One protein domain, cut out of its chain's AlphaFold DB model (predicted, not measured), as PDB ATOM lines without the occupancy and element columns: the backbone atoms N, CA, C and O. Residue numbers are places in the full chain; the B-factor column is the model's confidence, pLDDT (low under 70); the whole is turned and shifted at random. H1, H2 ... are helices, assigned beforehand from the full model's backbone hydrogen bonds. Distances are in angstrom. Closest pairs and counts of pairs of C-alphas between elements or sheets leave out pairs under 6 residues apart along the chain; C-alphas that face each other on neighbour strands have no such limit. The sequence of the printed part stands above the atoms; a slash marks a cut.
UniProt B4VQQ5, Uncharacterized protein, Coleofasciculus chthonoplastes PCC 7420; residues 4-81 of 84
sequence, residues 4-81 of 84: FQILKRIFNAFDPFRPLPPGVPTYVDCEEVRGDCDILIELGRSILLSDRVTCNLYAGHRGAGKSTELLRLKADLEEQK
ATOM      1  N   PHE A   4     -44.608  56.114 -97.117       95.94
ATOM      2  CA  PHE A   4     -44.203  54.800 -96.620       95.94
ATOM      3  C   PHE A   4     -43.870  53.813 -97.750       95.94
ATOM      4  O   PHE A   4     -42.931  53.027 -97.638       95.94
ATOM      5  N   GLN A   5     -44.603  53.858 -98.866       97.06
ATOM      6  CA  GLN A   5     -44.319  53.004-100.024       97.06
ATOM      7  C   GLN A   5     -43.038  53.430-100.743       97.06
ATOM      8  O   GLN A   5     -42.315  52.570-101.245       97.06
ATOM      9  N   ILE A   6     -42.729  54.728-100.768       95.94
ATOM     10  CA  ILE A   6     -41.465  55.232-101.320       95.94
ATOM     11  C   ILE A   6     -40.299  54.759-100.446       95.94
ATOM     12  O   ILE A   6     -39.379  54.125-100.959       95.94
ATOM     13  N   LEU A   7     -40.379  54.966 -99.129       95.19
ATOM     14  CA  LEU A   7     -39.361  54.514 -98.174       95.19
ATOM     15  C   LEU A   7     -39.142  53.001 -98.245       95.19
ATOM     16  O   LEU A   7     -38.004  52.542 -98.320       95.19
ATOM     17  N   LYS A   8     -40.227  52.222 -98.300       94.56
ATOM     18  CA  LYS A   8     -40.153  50.767 -98.455       94.56
ATOM     19  C   LYS A   8     -39.434  50.379 -99.747       94.56
ATOM     20  O   LYS A   8     -38.611  49.468 -99.721       94.56
ATOM     21  N   ARG A   9     -39.716  51.046-100.871       91.88
ATOM     22  CA  ARG A   9     -39.031  50.774-102.147       91.88
ATOM     23  C   ARG A   9     -37.546  51.116-102.084       91.88
ATOM     24  O   ARG A   9     -36.751  50.309-102.544       91.88
ATOM     25  N   ILE A  10     -37.188  52.258-101.497       90.06
ATOM     26  CA  ILE A  10     -35.787  52.667-101.321       90.06
ATOM     27  C   ILE A  10     -35.056  51.637-100.460       90.06
ATOM     28  O   ILE A  10     -34.063  51.081-100.905       90.06
ATOM     29  N   PHE A  11     -35.583  51.303 -99.280       90.44
ATOM     30  CA  PHE A  11     -34.967  50.322 -98.383       90.44
ATOM     31  C   PHE A  11     -34.716  48.972 -99.073       90.44
ATOM     32  O   PHE A  11     -33.619  48.435 -98.995       90.44
ATOM     33  N   ASN A  12     -35.705  48.449 -99.807       88.56
ATOM     34  CA  ASN A  12     -35.568  47.165-100.506       88.56
ATOM     35  C   ASN A  12     -34.685  47.234-101.765       88.56
ATOM     36  O   ASN A  12     -34.322  46.189-102.299       88.56
ATOM     37  N   ALA A  13     -34.349  48.430-102.258       85.38
ATOM     38  CA  ALA A  13     -33.387  48.592-103.345       85.38
ATOM     39  C   ALA A  13     -31.930  48.450-102.861       85.38
ATOM     40  O   ALA A  13     -31.059  48.130-103.666       85.38
ATOM     41  N   PHE A  14     -31.670  48.641-101.563       83.00
ATOM     42  CA  PHE A  14     -30.344  48.521-100.955       83.00
ATOM     43  C   PHE A  14     -30.250  47.243-100.110       83.00
ATOM     44  O   PHE A  14     -30.385  47.281 -98.889       83.00
ATOM     45  N   ASP A  15     -30.001  46.103-100.759       86.25
ATOM     46  CA  ASP A  15     -29.658  44.853-100.071       86.25
ATOM     47  C   ASP A  15     -28.125  44.736 -99.922       86.25
ATOM     48  O   ASP A  15     -27.442  44.430-100.903       86.25
ATOM     49  N   PRO A  16     -27.554  44.946 -98.718       84.06
ATOM     50  CA  PRO A  16     -26.105  44.922 -98.507       84.06
ATOM     51  C   PRO A  16     -25.487  43.522 -98.655       84.06
ATOM     52  O   PRO A  16     -24.261  43.387 -98.633       84.06
ATOM     53  N   PHE A  17     -26.306  42.472 -98.768       87.56
ATOM     54  CA  PHE A  17     -25.843  41.099 -98.965       87.56
ATOM     55  C   PHE A  17     -25.908  40.647-100.421       87.56
ATOM     56  O   PHE A  17     -25.437  39.548-100.732       87.56
ATOM     57  N   ARG A  18     -26.432  41.484-101.319       91.00
ATOM     58  CA  ARG A  18     -26.479  41.199-102.748       91.00
ATOM     59  C   ARG A  18     -25.388  41.990-103.474       91.00
ATOM     60  O   ARG A  18     -25.391  43.216-103.407       91.00
ATOM     61  N   PRO A  19     -24.449  41.327-104.174       94.00
ATOM     62  CA  PRO A  19     -23.464  42.043-104.973       94.00
ATOM     63  C   PRO A  19     -24.141  42.773-106.135       94.00
ATOM     64  O   PRO A  19     -25.174  42.327-106.648       94.00
ATOM     65  N   LEU A  20     -23.544  43.884-106.561       93.62
ATOM     66  CA  LEU A  20     -24.031  44.617-107.724       93.62
ATOM     67  C   LEU A  20     -23.654  43.853-109.002       93.62
ATOM     68  O   LEU A  20     -22.513  43.401-109.117       93.62
ATOM     69  N   PRO A  21     -24.580  43.709-109.968       94.44
ATOM     70  CA  PRO A  21     -24.221  43.209-111.285       94.44
ATOM     71  C   PRO A  21     -23.288  44.196-112.008       94.44
ATOM     72  O   PRO A  21     -23.319  45.395-111.718       94.44
ATOM     73  N   PRO A  22     -22.485  43.723-112.973       95.25
ATOM     74  CA  PRO A  22     -21.649  44.595-113.792       95.25
ATOM     75  C   PRO A  22     -22.509  45.598-114.583       95.25
ATOM     76  O   PRO A  22     -23.626  45.288-114.998       95.25
ATOM     77  N   GLY A  23     -21.989  46.813-114.780       93.19
ATOM     78  CA  GLY A  23     -22.618  47.845-115.614       93.19
ATOM     79  C   GLY A  23     -23.832  48.560-115.008       93.19
ATOM     80  O   GLY A  23     -24.454  49.373-115.689       93.19
ATOM     81  N   VAL A  24     -24.195  48.297-113.746       92.25
ATOM     82  CA  VAL A  24     -25.291  49.040-113.106       92.25
ATOM     83  C   VAL A  24     -24.866  50.467-112.737       92.25
ATOM     84  O   VAL A  24     -23.779  50.662-112.197       92.25
ATOM     85  N   PRO A  25     -25.739  51.474-112.928       91.00
ATOM     86  CA  PRO A  25     -25.415  52.876-112.643       91.00
ATOM     87  C   PRO A  25     -25.265  53.180-111.147       91.00
ATOM     88  O   PRO A  25     -24.823  54.259-110.777       91.00
ATOM     89  N   THR A  26     -25.660  52.251-110.273       88.38
ATOM     90  CA  THR A  26     -25.487  52.372-108.820       88.38
ATOM     91  C   THR A  26     -24.113  51.905-108.341       88.38
ATOM     92  O   THR A  26     -23.852  51.956-107.141       88.38
ATOM     93  N   TYR A  27     -23.254  51.409-109.240       91.88
ATOM     94  CA  TYR A  27     -21.857  51.145-108.916       91.88
ATOM     95  C   TYR A  27     -21.131  52.470-108.677       91.88
ATOM     96  O   TYR A  27     -21.216  53.387-109.489       91.88
ATOM     97  N   VAL A  28     -20.416  52.548-107.559       90.50
ATOM     98  CA  VAL A  28     -19.540  53.672-107.237       90.50
ATOM     99  C   VAL A  28     -18.127  53.130-107.206       90.50
ATOM    100  O   VAL A  28     -17.847  52.186-106.461       90.50
ATOM    101  N   ASP A  29     -17.271  53.720-108.029       89.75
ATOM    102  CA  ASP A  29     -15.854  53.418-107.994       89.75
ATOM    103  C   ASP A  29     -15.239  54.035-106.736       89.75
ATOM    104  O   ASP A  29     -15.364  55.235-106.485       89.75
ATOM    105  N   CYS A  30     -14.625  53.183-105.927       86.88
ATOM    106  CA  CYS A  30     -13.969  53.563-104.685       86.88
ATOM    107  C   CYS A  30     -12.471  53.229-104.727       86.88
ATOM    108  O   CYS A  30     -11.885  53.059-103.659       86.88
ATOM    109  N   GLU A  31     -11.869  53.072-105.908       86.88
ATOM    110  CA  GLU A  31     -10.456  52.703-106.078       86.88
ATOM    111  C   GLU A  31      -9.512  53.594-105.250       86.88
ATOM    112  O   GLU A  31      -8.762  53.071-104.421       86.88
ATOM    113  N   GLU A  32      -9.656  54.921-105.353       86.12
ATOM    114  CA  GLU A  32      -8.829  55.918-104.643       86.12
ATOM    115  C   GLU A  32      -8.823  55.711-103.115       86.12
ATOM    116  O   GLU A  32      -7.826  55.928-102.430       86.12
ATOM    117  N   VAL A  33      -9.938  55.242-102.549       84.75
ATOM    118  CA  VAL A  33     -10.080  55.019-101.097       84.75
ATOM    119  C   VAL A  33      -9.926  53.551-100.695       84.75
ATOM    120  O   VAL A  33      -9.933  53.228 -99.505       84.75
ATOM    121  N   ARG A  34      -9.792  52.649-101.672       77.38
ATOM    122  CA  ARG A  34      -9.542  51.211-101.491       77.38
ATOM    123  C   ARG A  34      -8.051  50.868-101.620       77.38
ATOM    124  O   ARG A  34      -7.691  49.705-101.464       77.38
ATOM    125  N   GLY A  35      -7.202  51.877-101.817       79.12
ATOM    126  CA  GLY A  35      -5.749  51.740-101.873       79.12
ATOM    127  C   GLY A  35      -5.208  51.551-103.286       79.12
ATOM    128  O   GLY A  35      -4.270  50.778-103.446       79.12
ATOM    129  N   ASP A  36      -5.810  52.219-104.277       81.44
ATOM    130  CA  ASP A  36      -5.369  52.217-105.682       81.44
ATOM    131  C   ASP A  36      -5.276  50.799-106.277       81.44
ATOM    132  O   ASP A  36      -4.313  50.421-106.945       81.44
ATOM    133  N   CYS A  37      -6.285  49.985-105.958       81.19
ATOM    134  CA  CYS A  37      -6.372  48.568-106.293       81.19
ATOM    135  C   CYS A  37      -7.479  48.335-107.333       81.19
ATOM    136  O   CYS A  37      -8.671  48.377-107.001       81.19
ATOM    137  N   ASP A  38      -7.078  48.025-108.567       90.06
ATOM    138  CA  ASP A  38      -7.969  47.562-109.633       90.06
ATOM    139  C   ASP A  38      -7.882  46.035-109.781       90.06
ATOM    140  O   ASP A  38      -6.852  45.465-110.154       90.06
ATOM    141  N   ILE A  39      -9.004  45.356-109.532       91.56
ATOM    142  CA  ILE A  39      -9.109  43.898-109.638       91.56
ATOM    143  C   ILE A  39      -8.844  43.385-111.062       91.56
ATOM    144  O   ILE A  39      -8.325  42.273-111.219       91.56
ATOM    145  N   LEU A  40      -9.168  44.176-112.092       92.38
ATOM    146  CA  LEU A  40      -8.914  43.823-113.492       92.38
ATOM    147  C   LEU A  40      -7.408  43.757-113.766       92.38
ATOM    148  O   LEU A  40      -6.929  42.910-114.523       92.38
ATOM    149  N   ILE A  41      -6.639  44.603-113.082       90.94
ATOM    150  CA  ILE A  41      -5.184  44.619-113.164       90.94
ATOM    151  C   ILE A  41      -4.580  43.535-112.274       90.94
ATOM    152  O   ILE A  41      -3.803  42.719-112.764       90.94
ATOM    153  N   GLU A  42      -4.900  43.508-110.985       88.62
ATOM    154  CA  GLU A  42      -4.212  42.633-110.030       88.62
ATOM    155  C   GLU A  42      -4.539  41.156-110.252       88.62
ATOM    156  O   GLU A  42      -3.647  40.322-110.444       88.62
ATOM    157  N   LEU A  43      -5.831  40.826-110.250       93.06
ATOM    158  CA  LEU A  43      -6.292  39.452-110.374       93.06
ATOM    159  C   LEU A  43      -6.455  39.055-111.842       93.06
ATOM    160  O   LEU A  43      -6.051  37.953-112.219       93.06
ATOM    161  N   GLY A  44      -6.980  39.956-112.677       93.44
ATOM    162  CA  GLY A  44      -7.147  39.708-114.108       93.44
ATOM    163  C   GLY A  44      -5.825  39.393-114.803       93.44
ATOM    164  O   GLY A  44      -5.718  38.351-115.447       93.44
ATOM    165  N   ARG A  45      -4.762  40.186-114.596       92.19
ATOM    166  CA  ARG A  45      -3.449  39.875-115.201       92.19
ATOM    167  C   ARG A  45      -2.874  38.550-114.717       92.19
ATOM    168  O   ARG A  45      -2.306  37.826-115.525       92.19
ATOM    169  N   SER A  46      -3.022  38.219-113.432       91.88
ATOM    170  CA  SER A  46      -2.563  36.929-112.891       91.88
ATOM    171  C   SER A  46      -3.232  35.752-113.613       91.88
ATOM    172  O   SER A  46      -2.553  34.816-114.032       91.88
ATOM    173  N   ILE A  47      -4.550  35.834-113.828       92.12
ATOM    174  CA  ILE A  47      -5.319  34.823-114.569       92.12
ATOM    175  C   ILE A  47      -4.867  34.752-116.034       92.12
ATOM    176  O   ILE A  47      -4.640  33.661-116.548       92.12
ATOM    177  N   LEU A  48      -4.719  35.903-116.696       91.44
ATOM    178  CA  LEU A  48      -4.422  35.987-118.130       91.44
ATOM    179  C   LEU A  48      -2.990  35.571-118.492       91.44
ATOM    180  O   LEU A  48      -2.761  35.047-119.579       91.44
ATOM    181  N   LEU A  49      -2.024  35.829-117.609       92.38
ATOM    182  CA  LEU A  49      -0.602  35.583-117.871       92.38
ATOM    183  C   LEU A  49      -0.134  34.190-117.437       92.38
ATOM    184  O   LEU A  49       0.996  33.810-117.741       92.38
ATOM    185  N   SER A  50      -0.948  33.443-116.689       92.94
ATOM    186  CA  SER A  50      -0.529  32.147-116.164       92.94
ATOM    187  C   SER A  50      -0.765  31.014-117.163       92.94
ATOM    188  O   SER A  50      -1.900  30.648-117.448       92.94
ATOM    189  N   ASP A  51       0.311  30.337-117.574       93.94
ATOM    190  CA  ASP A  51       0.245  29.078-118.340       93.94
ATOM    191  C   ASP A  51      -0.198  27.866-117.490       93.94
ATOM    192  O   ASP A  51      -0.279  26.732-117.972       93.94
ATOM    193  N   ARG A  52      -0.421  28.065-116.187       93.94
ATOM    194  CA  ARG A  52      -0.773  27.015-115.221       93.94
ATOM    195  C   ARG A  52      -2.068  27.366-114.508       93.94
ATOM    196  O   ARG A  52      -2.393  28.536-114.333       93.94
ATOM    197  N   VAL A  53      -2.767  26.349-114.008       89.31
ATOM    198  CA  VAL A  53      -3.940  26.563-113.154       89.31
ATOM    199  C   VAL A  53      -3.521  27.303-111.883       89.31
ATOM    200  O   VAL A  53      -2.639  26.844-111.154       89.31
ATOM    201  N   THR A  54      -4.173  28.432-111.613       90.62
ATOM    202  CA  THR A  54      -3.939  29.256-110.421       90.62
ATOM    203  C   THR A  54      -5.106  29.175-109.448       90.62
ATOM    204  O   THR A  54      -6.258  29.048-109.858       90.62
ATOM    205  N   CYS A  55      -4.818  29.351-108.162       92.19
ATOM    206  CA  CYS A  55      -5.815  29.646-107.141       92.19
ATOM    207  C   CYS A  55      -5.426  30.969-106.481       92.19
ATOM    208  O   CYS A  55      -4.343  31.071-105.906       92.19
ATOM    209  N   ASN A  56      -6.289  31.976-106.589       90.69
ATOM    210  CA  ASN A  56      -6.031  33.312-106.065       90.69
ATOM    211  C   ASN A  56      -6.973  33.600-104.891       90.69
ATOM    212  O   ASN A  56      -8.181  33.370-104.979       90.69
ATOM    213  N   LEU A  57      -6.426  34.122-103.792       92.31
ATOM    214  CA  LEU A  57      -7.201  34.525-102.622       92.31
ATOM    215  C   LEU A  57      -7.540  36.015-102.711       92.31
ATOM    216  O   LEU A  57      -6.661  36.857-102.568       92.31
ATOM    217  N   TYR A  58      -8.825  36.332-102.863       91.88
ATOM    218  CA  TYR A  58      -9.326  37.705-102.798       91.88
ATOM    219  C   TYR A  58     -10.077  37.935-101.476       91.88
ATOM    220  O   TYR A  58     -11.235  37.538-101.310       91.88
ATOM    221  N   ALA A  59      -9.386  38.520-100.492       91.12
ATOM    222  CA  ALA A  59      -9.833  38.618 -99.100       91.12
ATOM    223  C   ALA A  59     -10.110  40.063 -98.647       91.12
ATOM    224  O   ALA A  59      -9.740  41.027 -99.302       91.12
ATOM    225  N   GLY A  60     -10.814  40.216 -97.520       88.06
ATOM    226  CA  GLY A  60     -11.149  41.518 -96.926       88.06
ATOM    227  C   GLY A  60     -12.411  41.466 -96.064       88.06
ATOM    228  O   GLY A  60     -13.110  40.446 -96.036       88.06
ATOM    229  N   HIS A  61     -12.758  42.566 -95.395       90.56
ATOM    230  CA  HIS A  61     -13.906  42.625 -94.477       90.56
ATOM    231  C   HIS A  61     -15.253  42.286 -95.145       90.56
ATOM    232  O   HIS A  61     -15.452  42.460 -96.354       90.56
ATOM    233  N   ARG A  62     -16.210  41.777 -94.358       90.12
ATOM    234  CA  ARG A  62     -17.592  41.568 -94.822       90.12
ATOM    235  C   ARG A  62     -18.193  42.917 -95.230       90.12
ATOM    236  O   ARG A  62     -18.009  43.899 -94.528       90.12
ATOM    237  N   GLY A  63     -18.890  42.954 -96.366       88.19
ATOM    238  CA  GLY A  63     -19.481  44.187 -96.899       88.19
ATOM    239  C   GLY A  63     -18.519  45.087 -97.685       88.19
ATOM    240  O   GLY A  63     -18.971  46.057 -98.271       88.19
ATOM    241  N   ALA A  64     -17.228  44.748 -97.796       88.31
ATOM    242  CA  ALA A  64     -16.242  45.553 -98.535       88.31
ATOM    243  C   ALA A  64     -16.366  45.488-100.079       88.31
ATOM    244  O   ALA A  64     -15.433  45.847-100.783       88.31
ATOM    245  N   GLY A  65     -17.471  44.970-100.627       90.50
ATOM    246  CA  GLY A  65     -17.714  44.949-102.078       90.50
ATOM    247  C   GLY A  65     -17.014  43.844-102.882       90.50
ATOM    248  O   GLY A  65     -17.206  43.775-104.087       90.50
ATOM    249  N   LYS A  66     -16.272  42.924-102.250       92.38
ATOM    250  CA  LYS A  66     -15.470  41.902-102.962       92.38
ATOM    251  C   LYS A  66     -16.226  41.102-104.030       92.38
ATOM    252  O   LYS A  66     -15.719  40.897-105.122       92.38
ATOM    253  N   SER A  67     -17.440  40.644-103.724       95.06
ATOM    254  CA  SER A  67     -18.253  39.886-104.683       95.06
ATOM    255  C   SER A  67     -18.723  40.745-105.861       95.06
ATOM    256  O   SER A  67     -18.841  40.224-106.961       95.06
ATOM    257  N   THR A  68     -18.951  42.047-105.656       95.00
ATOM    258  CA  THR A  68     -19.228  42.999-106.745       95.00
ATOM    259  C   THR A  68     -18.014  43.122-107.666       95.00
ATOM    260  O   THR A  68     -18.156  43.014-108.878       95.00
ATOM    261  N   GLU A  69     -16.817  43.278-107.099       94.50
ATOM    262  CA  GLU A  69     -15.571  43.372-107.873       94.50
ATOM    263  C   GLU A  69     -15.278  42.086-108.660       94.50
ATOM    264  O   GLU A  69     -14.941  42.143-109.839       94.50
ATOM    265  N   LEU A  70     -15.508  40.910-108.064       95.69
ATOM    266  CA  LEU A  70     -15.374  39.629-108.772       95.69
ATOM    267  C   LEU A  70     -16.360  39.487-109.944       95.69
ATOM    268  O   LEU A  70     -16.002  38.909-110.966       95.69
ATOM    269  N   LEU A  71     -17.585  40.016-109.829       96.88
ATOM    270  CA  LEU A  71     -18.540  40.030-110.944       96.88
ATOM    271  C   LEU A  71     -18.109  40.983-112.067       96.88
ATOM    272  O   LEU A  71     -18.342  40.668-113.233       96.88
ATOM    273  N   ARG A  72     -17.465  42.110-111.736       95.81
ATOM    274  CA  ARG A  72     -16.847  43.000-112.734       95.81
ATOM    275  C   ARG A  72     -15.714  42.290-113.470       95.81
ATOM    276  O   ARG A  72     -15.709  42.303-114.694       95.81
ATOM    277  N   LEU A  73     -14.824  41.613-112.739       96.31
ATOM    278  CA  LEU A  73     -13.742  40.829-113.340       96.31
ATOM    279  C   LEU A  73     -14.272  39.713-114.245       96.31
ATOM    280  O   LEU A  73     -13.777  39.533-115.351       96.31
ATOM    281  N   LYS A  74     -15.295  38.975-113.798       97.00
ATOM    282  CA  LYS A  74     -15.944  37.954-114.629       97.00
ATOM    283  C   LYS A  74     -16.448  38.557-115.944       97.00
ATOM    284  O   LYS A  74     -16.162  37.999-116.995       97.00
ATOM    285  N   ALA A  75     -17.159  39.684-115.882       97.00
ATOM    286  CA  ALA A  75     -17.706  40.335-117.070       97.00
ATOM    287  C   ALA A  75     -16.615  40.797-118.050       97.00
ATOM    288  O   ALA A  75     -16.755  40.576-119.249       97.00
ATOM    289  N   ASP A  76     -15.523  41.376-117.543       96.25
ATOM    290  CA  ASP A  76     -14.359  41.781-118.346       96.25
ATOM    291  C   ASP A  76     -13.704  40.580-119.059       96.25
ATOM    292  O   ASP A  76     -13.455  40.607-120.266       96.25
ATOM    293  N   LEU A  77     -13.510  39.467-118.345       95.62
ATOM    294  CA  LEU A  77     -12.962  38.236-118.922       95.62
ATOM    295  C   LEU A  77     -13.910  37.606-119.963       95.62
ATOM    296  O   LEU A  77     -13.460  37.145-121.015       95.62
ATOM    297  N   GLU A  78     -15.224  37.605-119.715       96.44
ATOM    298  CA  GLU A  78     -16.230  37.131-120.679       96.44
ATOM    299  C   GLU A  78     -16.272  38.007-121.947       96.44
ATOM    300  O   GLU A  78     -16.403  37.485-123.062       96.44
ATOM    301  N   GLU A  79     -16.110  39.330-121.813       95.88
ATOM    302  CA  GLU A  79     -16.008  40.264-122.944       95.88
ATOM    303  C   GLU A  79     -14.798  39.934-123.832       95.88
ATOM    304  O   GLU A  79     -14.921  39.873-125.063       95.88
ATOM    305  N   GLN A  80     -13.676  39.580-123.201       93.88
ATOM    306  CA  GLN A  80     -12.448  39.108-123.847       93.88
ATOM    307  C   GLN A  80     -12.519  37.655-124.369       93.88
ATOM    308  O   GLN A  80     -11.529  37.139-124.887       93.88
ATOM    309  N   LYS A  81     -13.694  37.005-124.315       95.25
ATOM    310  CA  LYS A  81     -13.967  35.634-124.807       95.25
ATOM    311  C   LYS A  81     -13.350  34.499-123.985       95.25
ATOM    312  O   LYS A  81     -13.248  33.377-124.487       95.25
TER     313      LYS A  81
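AT A GLANCE: This is residues 4 to 81 of the 84 residues of an uncharacterized protein of Coleofasciculus chthonoplastes PCC 7420 (UniProt B4VQQ5). Helices H4 and H3 pack on each other at a slant in a body made largely of long loops, and residues 4 to 15, of which 4 to 13 belong to H1, stick out from it as an arm that makes the length. The printed part has 78 residues with four named helices, H1 to H4 in order, and no named strand: all helix. It is loose, with a radius of gyration of the C-alphas of 15.3 A, and spans 56 by 27 by 21 A.

HOW THE PARTS SIT: H4, residues 66 to 79, touches H3, residues 39 to 49; their closest C-alphas, of Leu 73 and Leu 40, are 5.7 A apart. They run the same way at a steep tilt of 48 degrees. H2, residues 31 to 34, and H1, residues 4 to 13, touch no helix. Every O i to N i+4 pair is within hydrogen-bond range in H1 and H4, and 6 of 7 in H3; H2 is too short for one.

IN THESE COORDINATES: H4 is 20.1 A long, ending at C-alpha 79 (-16.008, 40.264, -122.944). H3 measures 14.5 A, H2 4.9 A. H1, 14.2 A, begins at C-alpha 4 (-44.203, 54.800, -96.620).

THE WHOLE: The C-alphas farthest apart, of Phe 4 and Asp 51, are 55.8 A apart. The links H1 to H2 and H3 to H4 are long; H2 to H3 is tight. The printed part has no cut, and no printed residue is under 70 in pLDDT.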